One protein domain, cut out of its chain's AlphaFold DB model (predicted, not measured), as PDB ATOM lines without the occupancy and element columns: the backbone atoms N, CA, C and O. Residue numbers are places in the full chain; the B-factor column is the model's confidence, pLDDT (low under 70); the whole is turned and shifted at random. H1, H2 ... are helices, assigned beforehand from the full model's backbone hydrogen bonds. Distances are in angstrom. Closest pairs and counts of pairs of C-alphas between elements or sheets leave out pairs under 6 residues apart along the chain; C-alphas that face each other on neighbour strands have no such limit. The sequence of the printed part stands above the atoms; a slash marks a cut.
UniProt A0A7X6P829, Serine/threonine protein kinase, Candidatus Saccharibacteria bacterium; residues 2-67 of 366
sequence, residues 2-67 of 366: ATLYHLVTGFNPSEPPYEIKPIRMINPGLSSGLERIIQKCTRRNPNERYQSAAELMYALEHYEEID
ATOM      1  N   ALA A   2     150.323 217.562 207.863       89.44
ATOM      2  CA  ALA A   2     151.545 218.082 208.490       89.44
ATOM      3  C   ALA A   2     152.262 217.077 209.413       89.44
ATOM      4  O   ALA A   2     153.478 216.963 209.355       89.44
ATOM      5  N   THR A   3     151.517 216.283 210.190       90.69
ATOM      6  CA  THR A   3     152.096 215.213 211.021       90.69
ATOM      7  C   THR A   3     152.816 214.163 210.177       90.69
ATOM      8  O   THR A   3     153.949 213.811 210.470       90.69
ATOM      9  N   LEU A   4     152.194 213.708 209.085       89.75
ATOM     10  CA  LEU A   4     152.794 212.724 208.183       89.75
ATOM     11  C   LEU A   4     154.048 213.290 207.502       89.75
ATOM     12  O   LEU A   4     155.045 212.590 207.403       89.75
ATOM     13  N   TYR A   5     154.021 214.567 207.108       91.44
ATOM     14  CA  TYR A   5     155.190 215.279 206.589       91.44
ATOM     15  C   TYR A   5     156.347 215.312 207.593       91.44
ATOM     16  O   TYR A   5     157.475 214.973 207.236       91.44
ATOM     17  N   HIS A   6     156.068 215.672 208.847       91.31
ATOM     18  CA  HIS A   6     157.075 215.714 209.903       91.31
ATOM     19  C   HIS A   6     157.678 214.334 210.176       91.31
ATOM     20  O   HIS A   6     158.895 214.205 210.239       91.31
ATOM     21  N   LEU A   7     156.850 213.287 210.234       90.94
ATOM     22  CA  LEU A   7     157.312 211.918 210.471       90.94
ATOM     23  C   LEU A   7     158.242 211.392 209.369       90.94
ATOM     24  O   LEU A   7     159.194 210.681 209.671       90.94
ATOM     25  N   VAL A   8     157.986 211.730 208.100       89.62
ATOM     26  CA  VAL A   8     158.766 211.191 206.967       89.62
ATOM     27  C   VAL A   8     159.952 212.063 206.554       89.62
ATOM     28  O   VAL A   8     160.834 211.585 205.845       89.62
ATOM     29  N   THR A   9     159.985 213.333 206.972       87.94
ATOM     30  CA  THR A   9     161.070 214.271 206.625       87.94
ATOM     31  C   THR A   9     161.901 214.740 207.817       87.94
ATOM     32  O   THR A   9     162.996 215.251 207.609       87.94
ATOM     33  N   GLY A  10     161.397 214.605 209.047       86.50
ATOM     34  CA  GLY A  10     161.983 215.180 210.263       86.50
ATOM     35  C   GLY A  10     161.740 216.686 210.438       86.50
ATOM     36  O   GLY A  10     162.003 217.218 211.511       86.50
ATOM     37  N   PHE A  11     161.199 217.386 209.433       85.75
ATOM     38  CA  PHE A  11     160.977 218.836 209.478       85.75
ATOM     39  C   PHE A  11     159.597 219.175 210.030       85.75
ATOM     40  O   PHE A  11     158.589 218.631 209.579       85.75
ATOM     41  N   ASN A  12     159.533 220.066 211.016       86.31
ATOM     42  CA  ASN A  12     158.277 220.549 211.577       86.31
ATOM     43  C   ASN A  12     157.761 221.744 210.750       86.31
ATOM     44  O   ASN A  12     158.395 222.797 210.758       86.31
ATOM     45  N   PRO A  13     156.602 221.645 210.067       83.44
ATOM     46  CA  PRO A  13     156.041 222.761 209.296       83.44
ATOM     47  C   PRO A  13     155.665 223.991 210.129       83.44
ATOM     48  O   PRO A  13     155.377 225.042 209.562       83.44
ATOM     49  N   SER A  14     155.607 223.843 211.455       83.31
ATOM     50  CA  SER A  14     155.295 224.917 212.405       83.31
ATOM     51  C   SER A  14     156.538 225.693 212.849       83.31
ATOM     52  O   SER A  14     156.422 226.574 213.692       83.31
ATOM     53  N   GLU A  15     157.713 225.365 212.307       82.44
ATOM     54  CA  GLU A  15     158.967 226.087 212.525       82.44
ATOM     55  C   GLU A  15     159.366 226.862 211.254       82.44
ATOM     56  O   GLU A  15     159.011 226.452 210.141       82.44
ATOM     57  N   PRO A  16     160.094 227.993 211.376       77.56
ATOM     58  CA  PRO A  16     160.603 228.730 210.220       77.56
ATOM     59  C   PRO A  16     161.371 227.789 209.273       77.56
ATOM     60  O   PRO A  16     162.256 227.069 209.738       77.56
ATOM     61  N   PRO A  17     161.068 227.755 207.959       82.25
ATOM     62  CA  PRO A  17     160.425 228.800 207.150       82.25
ATOM     63  C   PRO A  17     158.891 228.705 206.980       82.25
ATOM     64  O   PRO A  17     158.351 229.393 206.117       82.25
ATOM     65  N   TYR A  18     158.177 227.894 207.773       81.94
ATOM     66  CA  TYR A  18     156.711 227.713 207.703       81.94
ATOM     67  C   TYR A  18     156.190 227.252 206.329       81.94
ATOM     68  O   TYR A  18     155.109 227.642 205.878       81.94
ATOM     69  N   GLU A  19     156.967 226.414 205.642       82.12
ATOM     70  CA  GLU A  19     156.649 225.923 204.305       82.12
ATOM     71  C   GLU A  19     156.726 224.396 204.246       82.12
ATOM     72  O   GLU A  19     157.694 223.783 204.696       82.12
ATOM     73  N   ILE A  20     155.716 223.775 203.633       85.50
ATOM     74  CA  ILE A  20     155.717 222.342 203.328       85.50
ATOM     75  C   ILE A  20     156.262 222.167 201.913       85.50
ATOM     76  O   ILE A  20     155.534 222.313 200.930       85.50
ATOM     77  N   LYS A  21     157.557 221.862 201.813       86.50
ATOM     78  CA  LYS A  21     158.223 221.562 200.535       86.50
ATOM     79  C   LYS A  21     157.915 220.131 200.077       86.50
ATOM     80  O   LYS A  21     157.618 219.290 200.921       86.50
ATOM     81  N   PRO A  22     158.011 219.800 198.779       89.38
ATOM     82  CA  PRO A  22     157.910 218.415 198.318       89.38
ATOM     83  C   PRO A  22     158.899 217.496 199.061       89.38
ATOM     84  O   PRO A  22     160.094 217.795 199.132       89.38
ATOM     85  N   ILE A  23     158.417 216.387 199.636       91.12
ATOM     86  CA  ILE A  23     159.228 215.489 200.483       91.12
ATOM     87  C   ILE A  23     160.420 214.884 199.726       91.12
ATOM     88  O   ILE A  23     161.455 214.598 200.327       91.12
ATOM     89  N   ARG A  24     160.318 214.743 198.399       89.81
ATOM     90  CA  ARG A  24     161.375 214.201 197.541       89.81
ATOM     91  C   ARG A  24     162.487 215.202 197.239       89.81
ATOM     92  O   ARG A  24     163.544 214.780 196.785       89.81
ATOM     93  N   MET A  25     162.292 216.498 197.520       87.31
ATOM     94  CA  MET A  25     163.399 217.468 197.545       87.31
ATOM     95  C   MET A  25     164.311 217.255 198.759       87.31
ATOM     96  O   MET A  25     165.492 217.576 198.693       87.31
ATOM     97  N   ILE A  26     163.764 216.717 199.853       88.44
ATOM     98  CA  ILE A  26     164.493 216.450 201.099       88.44
ATOM     99  C   ILE A  26     165.137 215.065 201.036       88.44
ATOM    100  O   ILE A  26     166.334 214.921 201.269       88.44
ATOM    101  N   ASN A  27     164.355 214.045 200.676       86.75
ATOM    102  CA  ASN A  27     164.851 212.695 200.452       86.75
ATOM    103  C   ASN A  27     164.304 212.150 199.120       86.75
ATOM    104  O   ASN A  27     163.168 211.660 199.073       86.75
ATOM    105  N   PRO A  28     165.111 212.174 198.041       85.56
ATOM    106  CA  PRO A  28     164.713 211.672 196.723       85.56
ATOM    107  C   PRO A  28     164.274 210.198 196.698       85.56
ATOM    108  O   PRO A  28     163.611 209.774 195.745       85.56
ATOM    109  N   GLY A  29     164.634 209.415 197.724       84.50
ATOM    110  CA  GLY A  29     164.258 208.012 197.881       84.50
ATOM    111  C   GLY A  29     162.790 207.781 198.252       84.50
ATOM    112  O   GLY A  29     162.291 206.685 198.000       84.50
ATOM    113  N   LEU A  30     162.094 208.794 198.783       87.25
ATOM    114  CA  LEU A  30     160.690 208.693 199.196       87.25
ATOM    115  C   LEU A  30     159.736 208.510 198.000       87.25
ATOM    116  O   LEU A  30     160.020 208.928 196.871       87.25
ATOM    117  N   SER A  31     158.590 207.871 198.254       88.94
ATOM    118  CA  SER A  31     157.577 207.591 197.229       88.94
ATOM    119  C   SER A  31     156.950 208.874 196.678       88.94
ATOM    120  O   SER A  31     156.587 209.791 197.417       88.94
ATOM    121  N   SER A  32     156.777 208.912 195.357       87.94
ATOM    122  CA  SER A  32     156.073 210.007 194.677       87.94
ATOM    123  C   SER A  32     154.563 209.978 194.934       87.94
ATOM    124  O   SER A  32     153.933 211.033 195.003       87.94
ATOM    125  N   GLY A  33     153.990 208.792 195.163       89.06
ATOM    126  CA  GLY A  33     152.600 208.643 195.591       89.06
ATOM    127  C   GLY A  33     152.379 209.237 196.981       89.06
ATOM    128  O   GLY A  33     151.467 210.038 197.175       89.06
ATOM    129  N   LEU A  34     153.289 208.956 197.921       90.62
ATOM    130  CA  LEU A  34     153.246 209.537 199.267       90.62
ATOM    131  C   LEU A  34     153.394 211.068 199.246       90.62
ATOM    132  O   LEU A  34     152.679 211.772 199.960       90.62
ATOM    133  N   GLU A  35     154.271 211.598 198.390       91.38
ATOM    134  CA  GLU A  35     154.412 213.041 198.176       91.38
ATOM    135  C   GLU A  35     153.105 213.684 197.690       91.38
ATOM    136  O   GLU A  35     152.680 214.698 198.249       91.38
ATOM    137  N   ARG A  36     152.430 213.074 196.705       90.75
ATOM    138  CA  ARG A  36     151.131 213.541 196.188       90.75
ATOM    139  C   ARG A  36     150.049 213.540 197.267       90.75
ATOM    140  O   ARG A  36     149.286 214.503 197.363       90.75
ATOM    141  N   ILE A  37     150.008 212.503 198.104       92.75
ATOM    142  CA  ILE A  37     149.048 212.392 199.213       92.75
ATOM    143  C   ILE A  37     149.296 213.487 200.249       92.75
ATOM    144  O   ILE A  37     148.356 214.173 200.657       92.75
ATOM    145  N   ILE A  38     150.555 213.700 200.652       92.50
ATOM    146  CA  ILE A  38     150.910 214.753 201.612       92.50
ATOM    147  C   ILE A  38     150.566 216.130 201.037       92.50
ATOM    148  O   ILE A  38     149.903 216.904 201.724       92.50
ATOM    149  N   GLN A  39     150.903 216.400 199.772       91.94
ATOM    150  CA  GLN A  39     150.557 217.656 199.099       91.94
ATOM    151  C   GLN A  39     149.043 217.893 199.036       91.94
ATOM    152  O   GLN A  39     148.597 219.010 199.303       91.94
ATOM    153  N   LYS A  40     148.233 216.868 198.720       93.00
ATOM    154  CA  LYS A  40     146.763 216.973 198.723       93.00
ATOM    155  C   LYS A  40     146.224 217.214 200.137       93.00
ATOM    156  O   LYS A  40     145.370 218.075 200.325       93.00
ATOM    157  N   CYS A  41     146.777 216.552 201.157       93.00
ATOM    158  CA  CYS A  41     146.419 216.805 202.557       93.00
ATOM    159  C   CYS A  41     146.719 218.239 203.016       93.00
ATOM    160  O   CYS A  41     146.055 218.735 203.924       93.00
ATOM    161  N   THR A  42     147.750 218.875 202.454       91.31
ATOM    162  CA  THR A  42     148.261 220.180 202.901       91.31
ATOM    163  C   THR A  42     147.860 221.333 201.978       91.31
ATOM    164  O   THR A  42     148.402 222.431 202.106       91.31
ATOM    165  N   ARG A  43     146.901 221.129 201.060       91.19
ATOM    166  CA  ARG A  43     146.335 222.207 200.230       91.19
ATOM    167  C   ARG A  43     145.729 223.303 201.105       91.19
ATOM    168  O   ARG A  43     145.077 223.019 202.110       91.19
ATOM    169  N   ARG A  44     145.914 224.573 200.730       87.75
ATOM    170  CA  ARG A  44     145.327 225.706 201.472       87.75
ATOM    171  C   ARG A  44     143.800 225.667 201.427       87.75
ATOM    172  O   ARG A  44     143.170 225.799 202.470       87.75
ATOM    173  N   ASN A  45     143.238 225.410 200.248       91.31
ATOM    174  CA  ASN A  45     141.805 225.265 200.026       91.31
ATOM    175  C   ASN A  45     141.289 223.926 200.601       91.31
ATOM    176  O   ASN A  45     141.747 222.873 200.147       91.31
ATOM    177  N   PRO A  46     140.351 223.923 201.570       90.38
ATOM    178  CA  PRO A  46     139.775 222.691 202.116       90.38
ATOM    179  C   PRO A  46     139.090 221.806 201.064       90.38
ATOM    180  O   PRO A  46     139.175 220.583 201.155       90.38
ATOM    181  N   ASN A  47     138.493 222.405 200.028       92.44
ATOM    182  CA  ASN A  47     137.793 221.677 198.962       92.44
ATOM    183  C   ASN A  47     138.747 220.893 198.041       92.44
ATOM    184  O   ASN A  47     138.319 220.015 197.304       92.44
ATOM    185  N   GLU A  48     140.049 221.194 198.084       89.94
ATOM    186  CA  GLU A  48     141.085 220.485 197.321       89.94
ATOM    187  C   GLU A  48     141.763 219.367 198.133       89.94
ATOM    188  O   GLU A  48     142.619 218.652 197.607       89.94
ATOM    189  N   ARG A  49     141.413 219.213 199.419       93.38
ATOM    190  CA  ARG A  49     141.922 218.140 200.288       93.38
ATOM    191  C   ARG A  49     141.113 216.856 200.102       93.38
ATOM    192  O   ARG A  49     140.116 216.823 199.386       93.38
ATOM    193  N   TYR A  50     141.543 215.785 200.761       93.25
ATOM    194  CA  TYR A  50     140.689 214.614 200.966       93.25
ATOM    195  C   TYR A  50     139.465 215.020 201.794       93.25
ATOM    196  O   TYR A  50     139.612 215.648 202.843       93.25
ATOM    197  N   GLN A  51     138.277 214.680 201.305       93.50
ATOM    198  CA  GLN A  51     136.993 215.085 201.875       93.50
ATOM    199  C   GLN A  51     136.567 214.194 203.046       93.50
ATOM    200  O   GLN A  51     135.681 214.552 203.816       93.50
ATOM    201  N   SER A  52     137.219 213.043 203.225       94.38
ATOM    202  CA  SER A  52     137.021 212.182 204.388       94.38
ATOM    203  C   SER A  52     138.309 211.479 204.812       94.38
ATOM    204  O   SER A  52     139.234 211.285 204.018       94.38
ATOM    205  N   ALA A  53     138.358 211.052 206.077       90.94
ATOM    206  CA  ALA A  53     139.448 210.218 206.581       90.94
ATOM    207  C   ALA A  53     139.520 208.862 205.854       90.94
ATOM    208  O   ALA A  53     140.616 208.347 205.658       90.94
ATOM    209  N   ALA A  54     138.381 208.326 205.401       91.69
ATOM    210  CA  ALA A  54     138.325 207.111 204.592       91.69
ATOM    211  C   ALA A  54     138.979 207.305 203.212       91.69
ATOM    212  O   ALA A  54     139.756 206.459 202.783       91.69
ATOM    213  N   GLU A  55     138.740 208.444 202.547       90.12
ATOM    214  CA  GLU A  55     139.387 208.782 201.266       90.12
ATOM    215  C   GLU A  55     140.913 208.917 201.422       90.12
ATOM    216  O   GLU A  55     141.673 208.474 200.561       90.12
ATOM    217  N   LEU A  56     141.374 209.500 202.538       91.75
ATOM    218  CA  LEU A  56     142.799 209.573 202.865       91.75
ATOM    219  C   LEU A  56     143.390 208.189 203.169       91.75
ATOM    220  O   LEU A  56     144.475 207.886 202.680       91.75
ATOM    221  N   MET A  57     142.694 207.360 203.952       91.38
ATOM    222  CA  MET A  57     143.137 205.998 204.266       91.38
ATOM    223  C   MET A  57     143.306 205.176 202.988       91.38
ATOM    224  O   MET A  57     144.378 204.630 202.761       91.38
ATOM    225  N   TYR A  58     142.310 205.196 202.099       90.06
ATOM    226  CA  TYR A  58     142.372 204.506 200.811       90.06
ATOM    227  C   TYR A  58     143.583 204.949 199.976       90.06
ATOM    228  O   TYR A  58     144.303 204.117 199.423       90.06
ATOM    229  N   ALA A  59     143.850 206.258 199.913       89.50
ATOM    230  CA  ALA A  59     145.006 206.778 199.189       89.50
ATOM    231  C   ALA A  59     146.340 206.344 199.819       89.50
ATOM    232  O   ALA A  59     147.288 206.076 199.088       89.50
ATOM    233  N   LEU A  60     146.418 206.269 201.153       89.62
ATOM    234  CA  LEU A  60     147.599 205.787 201.876       89.62
ATOM    235  C   LEU A  60     147.813 204.281 201.708       89.62
ATOM    236  O   LEU A  60     148.958 203.864 201.599       89.62
ATOM    237  N   GLU A  61     146.750 203.483 201.647       89.19
ATOM    238  CA  GLU A  61     146.831 202.040 201.388       89.19
ATOM    239  C   GLU A  61     147.305 201.740 199.956       89.19
ATOM    240  O   GLU A  61     148.046 200.785 199.742       89.19
ATOM    241  N   HIS A  62     146.961 202.600 198.990       85.38
ATOM    242  CA  HIS A  62     147.266 202.417 197.562       85.38
ATOM    243  C   HIS A  62     148.306 203.423 197.035       85.38
ATOM    244  O   HIS A  62     148.362 203.723 195.840       85.38
ATOM    245  N   TYR A  63     149.151 203.974 197.912       83.19
ATOM    246  CA  TYR A  63     150.102 205.023 197.525       83.19
ATOM    247  C   TYR A  63     151.128 204.546 196.481       83.19
ATOM    248  O   TYR A  63     151.569 205.340 195.649       83.19
ATOM    249  N   GLU A  64     151.480 203.254 196.488       78.25
ATOM    250  CA  GLU A  64     152.406 202.650 195.522       78.25
ATOM    251  C   GLU A  64     151.828 202.609 194.104       78.25
ATOM    252  O   GLU A  64     152.578 202.750 193.141       78.25
ATOM    253  N   GLU A  65     150.506 202.497 193.954       77.38
ATOM    254  CA  GLU A  65     149.839 202.473 192.645       77.38
ATOM    255  C   GLU A  65     149.903 203.834 191.938       77.38
ATOM    256  O   GLU A  65     149.957 203.916 190.708       77.38
ATOM    257  N   ILE A  66     149.951 204.908 192.732       71.81
ATOM    258  CA  ILE A  66     150.055 206.305 192.288       71.81
ATOM    259  C   ILE A  66     151.534 206.737 192.193       71.81
ATOM    260  O   ILE A  66     151.835 207.868 191.794       71.81
ATOM    261  N   ASP A  67     152.479 205.851 192.530       80.50
ATOM    262  CA  ASP A  67     153.904 206.114 192.372       80.50
ATOM    263  C   ASP A  67     154.290 206.121 190.885       80.50
ATOM    264  O   ASP A  67     154.036 205.178 190.130       80.50
TER     265      ASP A  67
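This is residues 2 to 67 of the 366 residues of the protein "Serine/threonine protein kinase" of Candidatus Saccharibacteria bacterium (UniProt A0A7X6P829). H3 is the middle helix, with H1 and H4 both packed on it and running opposite ways to it but apart from each other, the three centres making a triangle; the very short H2 adjoins H1 and H3, away from H4. A long loop, residues 10 to 22, swings out from H1 before the chain returns to H2. The printed part has 66 residues, with four named helices in the order H1, H2, H3, H4 and no named strand. The class is all helix, though under half of the residues, 31 of 66, are in named elements. The whole is compact, with a radius of gyration of the C-alphas of 11.7 A, and only just flat, spanning 31 by 27 by 15 A.

H1, residues 2 to 9, touches H2, residues 23 to 26; their closest C-alphas, of Thr 9 and Ile 23, are 6.5 A apart. H1 also touches H3, residues 32 to 41, at a shallow tilt of 25 degrees, opposite ways; the closest C-alphas, of Tyr 5 and Ile 38, are 6.6 A apart. H2 and H3 only just touch, with 3 pairs of C-alphas within 8 A, the closest Ile 23 and Glu 35 at 5.9 A. H3 and H4, residues 53 to 61, form a helical hairpin: they touch at a shallow tilt of 11 degrees, opposite ways, with the closest C-alphas, of Ile 37 and Ala 59, 6.9 A apart. H4 is apart from H1 and H2. In H1, H3 and H4 every O i to N i+4 pair is within hydrogen-bond range; H2 is too short for such a pair.

H1 begins at C-alpha 2 (151.545, 218.082, 208.490) and is 10.4 A long, H2 5.4 A, H3 14.2 A and H4 12.2 A, first to last C-alpha. H4 ends at C-alpha 61 (146.831, 202.040, 201.388).

The farthest C-alphas, of Pro 16 and Glu 65, are 33.4 A apart. The printed part has no cut. The links H1 to H2 and H3 to H4 are long; H2 to H3 is tight. Mean pLDDT of the printed part is 88.1, and no printed residue is under 70.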